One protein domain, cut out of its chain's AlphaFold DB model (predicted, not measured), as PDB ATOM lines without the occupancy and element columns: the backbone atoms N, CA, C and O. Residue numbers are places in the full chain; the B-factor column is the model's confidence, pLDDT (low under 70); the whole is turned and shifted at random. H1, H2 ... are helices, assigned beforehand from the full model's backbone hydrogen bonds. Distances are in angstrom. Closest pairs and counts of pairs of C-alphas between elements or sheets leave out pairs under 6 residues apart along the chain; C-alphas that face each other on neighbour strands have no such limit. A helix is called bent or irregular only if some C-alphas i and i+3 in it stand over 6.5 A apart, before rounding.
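AT A GLANCE: This is residues 166 to 211 of the 229 residues of an uncharacterized protein of Massilimicrobiota sp. An80 (UniProt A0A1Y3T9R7). Picture an open U made of two helices of 13 residues, H1 and H2, which run opposite ways and come near each other where a turn joins them. From the far end of H2 a link leads on to the short helix H3, which lies beyond the open end of the U and draws the whole out lengthwise; residues 206 to 211 stick out at that end. The printed part has 46 residues with three named helices, in the order H1, H2, H3, and no named strand; its class is all helix. It is loose, with a radius of gyration of the C-alphas of 13.0 A, and the C-alphas span 42 by 18 by 8 A.

IN THESE COORDINATES: Find C-alpha 166 at (-22.022, -3.408, -55.005); from there H1 runs through residues 166 to 178, 18.3 A from first to last C-alpha, and ends at C-alpha 178, (-13.472, -2.439, -38.814). Look next at H2, residues 184 to 196, which measures 16.0 A from first to last C-alpha. H2 is irregular: C-alphas 186 and 189 are 8.5 A apart, against about 5 A in a regular helix, and its line is a rough one. Go on to H3, residues 203 to 209, 10.0 A long, which ends at C-alpha 209, (-24.131, -4.383, -68.561).

HOW THE PARTS SIT: Start with H1 and the tight link of 5 residues that leads to H2. These two helices are close but not clearly touching, with 1 pair of C-alphas within 8 A; look at Met 176 and Ala 184, whose C-alphas, the closest of the two, are 6.4 A apart. Their lines stand at a shallow tilt of 29 degrees, opposite ways, and their centres are 12.3 A apart. A short link of 6 residues joins H2 to H3, and these two helices are apart. H1 and H3 are only just apart, their closest C-alphas being 8.4 A from each other. In the backbones of H1 and H3 every O i to N i+4 pair is within hydrogen-bond range; in H2, 7 of 9 are.

THE WHOLE: Look at Gln 182 and Gly 211 for the two C-alphas farthest apart, 42.1 A. The outline is a rod, and residues 177 to 183 and 206 to 211, of which 206 to 209 belong to H3, stand free. Without these stretches the body of 33 residues spans 32 by 16 by 7 A. The printed part has no cut and no long link. Its mean pLDDT is 96.3, and no printed residue is under 70.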
ATOM      1  N   ARG A 166     -23.214  -2.593 -55.294       95.50
ATOM      2  CA  ARG A 166     -22.022  -3.408 -55.005       95.50
ATOM      3  C   ARG A 166     -20.991  -2.623 -54.218       95.50
ATOM      4  O   ARG A 166     -20.600  -3.049 -53.135       95.50
ATOM      5  N   LYS A 167     -20.637  -1.424 -54.677       95.25
ATOM      6  CA  LYS A 167     -19.698  -0.561 -53.942       95.25
ATOM      7  C   LYS A 167     -20.235  -0.153 -52.570       95.25
ATOM      8  O   LYS A 167     -19.473  -0.081 -51.604       95.25
ATOM      9  N   ARG A 168     -21.548   0.088 -52.452       95.62
ATOM     10  CA  ARG A 168     -22.208   0.357 -51.160       95.62
ATOM     11  C   ARG A 168     -22.143  -0.848 -50.219       95.62
ATOM     12  O   ARG A 168     -21.864  -0.664 -49.036       95.62
ATOM     13  N   TYR A 169     -22.366  -2.053 -50.735       97.00
ATOM     14  CA  TYR A 169     -22.253  -3.298 -49.978       97.00
ATOM     15  C   TYR A 169     -20.816  -3.529 -49.492       97.00
ATOM     16  O   TYR A 169     -20.602  -3.768 -48.306       97.00
ATOM     17  N   ASP A 170     -19.818  -3.354 -50.360       97.12
ATOM     18  CA  ASP A 170     -18.406  -3.522 -50.000       97.12
ATOM     19  C   ASP A 170     -17.973  -2.515 -48.919       97.12
ATOM     20  O   ASP A 170     -17.276  -2.869 -47.962       97.12
ATOM     21  N   ALA A 171     -18.442  -1.265 -49.016       96.88
ATOM     22  CA  ALA A 171     -18.228  -0.253 -47.983       96.88
ATOM     23  C   ALA A 171     -18.886  -0.637 -46.644       96.88
ATOM     24  O   ALA A 171     -18.285  -0.431 -45.588       96.88
ATOM     25  N   PHE A 172     -20.090  -1.220 -46.678       97.69
ATOM     26  CA  PHE A 172     -20.761  -1.751 -45.490       97.69
ATOM     27  C   PHE A 172     -19.964  -2.898 -44.852       97.69
ATOM     28  O   PHE A 172     -19.699  -2.845 -43.652       97.69
ATOM     29  N   ILE A 173     -19.528  -3.892 -45.636       98.06
ATOM     30  CA  ILE A 173     -18.731  -5.022 -45.137       98.06
ATOM     31  C   ILE A 173     -17.436  -4.529 -44.499       98.06
ATOM     32  O   ILE A 173     -17.097  -4.957 -43.395       98.06
ATOM     33  N   LYS A 174     -16.744  -3.583 -45.140       98.12
ATOM     34  CA  LYS A 174     -15.538  -2.969 -44.581       98.12
ATOM     35  C   LYS A 174     -15.818  -2.275 -43.245       98.12
ATOM     36  O   LYS A 174     -15.129  -2.548 -42.268       98.12
ATOM     37  N   ALA A 175     -16.841  -1.420 -43.178       97.81
ATOM     38  CA  ALA A 175     -17.195  -0.708 -41.947       97.81
ATOM     39  C   ALA A 175     -17.602  -1.668 -40.813       97.81
ATOM     40  O   ALA A 175     -17.247  -1.447 -39.654       97.81
ATOM     41  N   MET A 176     -18.308  -2.752 -41.147       96.94
ATOM     42  CA  MET A 176     -18.673  -3.819 -40.214       96.94
ATOM     43  C   MET A 176     -17.440  -4.572 -39.697       96.94
ATOM     44  O   MET A 176     -17.378  -4.879 -38.512       96.94
ATOM     45  N   GLN A 177     -16.469  -4.881 -40.562       96.88
ATOM     46  CA  GLN A 177     -15.231  -5.569 -40.173       96.88
ATOM     47  C   GLN A 177     -14.325  -4.695 -39.303       96.88
ATOM     48  O   GLN A 177     -13.693  -5.200 -38.377       96.88
ATOM     49  N   GLU A 178     -14.248  -3.397 -39.603       97.88
ATOM     50  CA  GLU A 178     -13.472  -2.439 -38.814       97.88
ATOM     51  C   GLU A 178     -14.097  -2.194 -37.434       97.88
ATOM     52  O   GLU A 178     -13.358  -1.990 -36.472       97.88
ATOM     53  N   ASP A 179     -15.436  -2.185 -37.351       97.25
ATOM     54  CA  ASP A 179     -16.247  -1.969 -36.141       97.25
ATOM     55  C   ASP A 179     -15.641  -0.935 -35.178       97.25
ATOM     56  O   ASP A 179     -15.508  -1.153 -33.972       97.25
ATOM     57  N   CYS A 180     -15.237   0.218 -35.719       97.38
ATOM     58  CA  CYS A 180     -14.392   1.192 -35.021       97.38
ATOM     59  C   CYS A 180     -15.000   1.743 -33.717       97.38
ATOM     60  O   CYS A 180     -14.282   2.281 -32.878       97.38
ATOM     61  N   MET A 181     -16.318   1.594 -33.547       96.94
ATOM     62  CA  MET A 181     -17.086   2.017 -32.373       96.94
ATOM     63  C   MET A 181     -17.710   0.843 -31.599       96.94
ATOM     64  O   MET A 181     -18.527   1.088 -30.713       96.94
ATOM     65  N   GLN A 182     -17.357  -0.406 -31.926       96.94
ATOM     66  CA  GLN A 182     -17.832  -1.630 -31.262       96.94
ATOM     67  C   GLN A 182     -19.365  -1.749 -31.215       96.94
ATOM     68  O   GLN A 182     -19.961  -2.097 -30.194       96.94
ATOM     69  N   ARG A 183     -20.026  -1.395 -32.321       97.44
ATOM     70  CA  ARG A 183     -21.492  -1.382 -32.437       97.44
ATOM     71  C   ARG A 183     -22.040  -2.641 -33.094       97.44
ATOM     72  O   ARG A 183     -23.221  -2.922 -32.903       97.44
ATOM     73  N   ALA A 184     -21.220  -3.405 -33.819       96.88
ATOM     74  CA  ALA A 184     -21.686  -4.543 -34.610       96.88
ATOM     75  C   ALA A 184     -22.451  -5.584 -33.773       96.88
ATOM     76  O   ALA A 184     -23.493  -6.083 -34.199       96.88
ATOM     77  N   GLN A 185     -22.002  -5.856 -32.543       95.62
ATOM     78  CA  GLN A 185     -22.668  -6.810 -31.647       95.62
ATOM     79  C   GLN A 185     -24.134  -6.431 -31.359       95.62
ATOM     80  O   GLN A 185     -24.992  -7.310 -31.257       95.62
ATOM     81  N   GLY A 186     -24.426  -5.130 -31.255       97.56
ATOM     82  CA  GLY A 186     -25.758  -4.614 -30.938       97.56
ATOM     83  C   GLY A 186     -26.762  -4.686 -32.092       97.56
ATOM     84  O   GLY A 186     -27.953  -4.530 -31.845       97.56
ATOM     85  N   VAL A 187     -26.297  -4.938 -33.320       97.31
ATOM     86  CA  VAL A 187     -27.109  -4.937 -34.555       97.31
ATOM     87  C   VAL A 187     -26.854  -6.181 -35.417       97.31
ATOM     88  O   VAL A 187     -26.876  -6.154 -36.647       97.31
ATOM     89  N   SER A 188     -26.556  -7.307 -34.764       97.06
ATOM     90  CA  SER A 188     -26.203  -8.565 -35.439       97.06
ATOM     91  C   SER A 188     -27.297  -9.094 -36.374       97.06
ATOM     92  O   SER A 188     -26.982  -9.713 -37.389       97.06
ATOM     93  N   LYS A 189     -28.575  -8.827 -36.073       98.19
ATOM     94  CA  LYS A 189     -29.705  -9.233 -36.922       98.19
ATOM     95  C   LYS A 189     -29.764  -8.419 -38.211       98.19
ATOM     96  O   LYS A 189     -29.977  -8.981 -39.278       98.19
ATOM     97  N   GLU A 190     -29.550  -7.114 -38.115       98.31
ATOM     98  CA  GLU A 190     -29.516  -6.193 -39.249       98.31
ATOM     99  C   GLU A 190     -28.315  -6.494 -40.153       98.31
ATOM    100  O   GLU A 190     -28.448  -6.502 -41.375       98.31
ATOM    101  N   ILE A 191     -27.161  -6.821 -39.560       98.19
ATOM    102  CA  ILE A 191     -25.980  -7.278 -40.304       98.19
ATOM    103  C   ILE A 191     -26.279  -8.573 -41.065       98.19
ATOM    104  O   ILE A 191     -26.016  -8.648 -42.266       98.19
ATOM    105  N   ALA A 192     -26.846  -9.575 -40.386       98.06
ATOM    106  CA  ALA A 192     -27.201 -10.845 -41.014       98.06
ATOM    107  C   ALA A 192     -28.177 -10.638 -42.180       98.06
ATOM    108  O   ALA A 192     -27.953 -11.181 -43.257       98.06
ATOM    109  N   PHE A 193     -29.185  -9.775 -42.007       98.06
ATOM    110  CA  PHE A 193     -30.125  -9.420 -43.069       98.06
ATOM    111  C   PHE A 193     -29.410  -8.897 -44.322       98.06
ATOM    112  O   PHE A 193     -29.680  -9.383 -45.417       98.06
ATOM    113  N   VAL A 194     -28.474  -7.951 -44.190       97.56
ATOM    114  CA  VAL A 194     -27.744  -7.414 -45.354       97.56
ATOM    115  C   VAL A 194     -26.900  -8.499 -46.033       97.56
ATOM    116  O   VAL A 194     -26.913  -8.600 -47.258       97.56
ATOM    117  N   ILE A 195     -26.209  -9.340 -45.255       97.56
ATOM    118  CA  ILE A 195     -25.358 -10.418 -45.782       97.56
ATOM    119  C   ILE A 195     -26.187 -11.475 -46.525       97.56
ATOM    120  O   ILE A 195     -25.842 -11.849 -47.643       97.56
ATOM    121  N   GLU A 196     -27.306 -11.923 -45.953       97.81
ATOM    122  CA  GLU A 196     -28.201 -12.918 -46.567       97.81
ATOM    123  C   GLU A 196     -28.761 -12.452 -47.927       97.81
ATOM    124  O   GLU A 196     -29.061 -13.268 -48.805       97.81
ATOM    125  N   HIS A 197     -28.857 -11.136 -48.139       97.00
ATOM    126  CA  HIS A 197     -29.389 -10.526 -49.357       97.00
ATOM    127  C   HIS A 197     -28.315 -10.118 -50.379       97.00
ATOM    128  O   HIS A 197     -28.653  -9.479 -51.378       97.00
ATOM    129  N   GLU A 198     -27.051 -10.529 -50.209       96.50
ATOM    130  CA  GLU A 198     -25.965 -10.194 -51.148       96.50
ATOM    131  C   GLU A 198     -26.299 -10.569 -52.605       96.50
ATOM    132  O   GLU A 198     -25.964  -9.856 -53.544       96.50
ATOM    133  N   HIS A 199     -27.057 -11.644 -52.816       94.06
ATOM    134  CA  HIS A 199     -27.480 -12.109 -54.139       94.06
ATOM    135  C   HIS A 199     -28.386 -11.132 -54.930       94.06
ATOM    136  O   HIS A 199     -28.685 -11.379 -56.103       94.06
ATOM    137  N   TYR A 200     -28.865 -10.043 -54.317       93.94
ATOM    138  CA  TYR A 200     -29.566  -8.955 -55.012       93.94
ATOM    139  C   TYR A 200     -28.638  -7.819 -55.460       93.94
ATOM    140  O   TYR A 200     -29.022  -7.054 -56.344       93.94
ATOM    141  N   VAL A 201     -27.443  -7.718 -54.875       95.19
ATOM    142  CA  VAL A 201     -26.553  -6.551 -54.958       95.19
ATOM    143  C   VAL A 201     -26.156  -6.215 -56.396       95.19
ATOM    144  O   VAL A 201     -26.181  -5.046 -56.774       95.19
ATOM    145  N   ASP A 202     -25.865  -7.222 -57.222       94.12
ATOM    146  CA  ASP A 202     -25.386  -6.997 -58.592       94.12
ATOM    147  C   ASP A 202     -26.493  -6.966 -59.648       94.12
ATOM    148  O   ASP A 202     -26.228  -6.610 -60.795       94.12
ATOM    149  N   ARG A 203     -27.745  -7.303 -59.303       93.81
ATOM    150  CA  ARG A 203     -28.792  -7.575 -60.309       93.81
ATOM    151  C   ARG A 203     -29.007  -6.431 -61.298       93.81
ATOM    152  O   ARG A 203     -29.151  -6.681 -62.491       93.81
ATOM    153  N   PHE A 204     -29.047  -5.189 -60.817       91.25
ATOM    154  CA  PHE A 204     -29.286  -4.032 -61.682       91.25
ATOM    155  C   PHE A 204     -28.050  -3.673 -62.517       91.25
ATOM    156  O   PHE A 204     -28.177  -3.403 -63.710       91.25
ATOM    157  N   ASN A 205     -26.855  -3.744 -61.921       90.81
ATOM    158  CA  ASN A 205     -25.592  -3.515 -62.626       90.81
ATOM    159  C   ASN A 205     -25.379  -4.559 -63.731       90.81
ATOM    160  O   ASN A 205     -25.014  -4.205 -64.850       90.81
ATOM    161  N   GLU A 206     -25.672  -5.831 -63.459       94.69
ATOM    162  CA  GLU A 206     -25.638  -6.893 -64.463       94.69
ATOM    163  C   GLU A 206     -26.646  -6.654 -65.587       94.69
ATOM    164  O   GLU A 206     -26.296  -6.804 -66.756       94.69
ATOM    165  N   ALA A 207     -27.885  -6.279 -65.259       94.81
ATOM    166  CA  ALA A 207     -28.911  -5.996 -66.259       94.81
ATOM    167  C   ALA A 207     -28.522  -4.804 -67.154       94.81
ATOM    168  O   ALA A 207     -28.732  -4.856 -68.366       94.81
ATOM    169  N   LEU A 208     -27.907  -3.756 -66.586       92.38
ATOM    170  CA  LEU A 208     -27.353  -2.627 -67.342       92.38
ATOM    171  C   LEU A 208     -26.217  -3.079 -68.272       92.38
ATOM    172  O   LEU A 208     -26.229  -2.749 -69.455       92.38
ATOM    173  N   GLN A 209     -25.263  -3.872 -67.770       92.75
ATOM    174  CA  GLN A 209     -24.131  -4.383 -68.561       92.75
ATOM    175  C   GLN A 209     -24.575  -5.317 -69.695       92.75
ATOM    176  O   GLN A 209     -24.002  -5.282 -70.783       92.75
ATOM    177  N   LYS A 210     -25.604  -6.138 -69.455       96.56
ATOM    178  CA  LYS A 210     -26.215  -7.024 -70.459       96.56
ATOM    179  C   LYS A 210     -27.119  -6.271 -71.445       96.56
ATOM    180  O   LYS A 210     -27.542  -6.857 -72.438       96.56
ATOM    181  N   GLY A 211     -27.423  -4.995 -71.191       95.00
ATOM    182  CA  GLY A 211     -28.351  -4.196 -71.995       95.00
ATOM    183  C   GLY A 211     -29.821  -4.603 -71.842       95.00
ATOM    184  O   GLY A 211     -30.646  -4.243 -72.677       95.00
TER     185      GLY A 211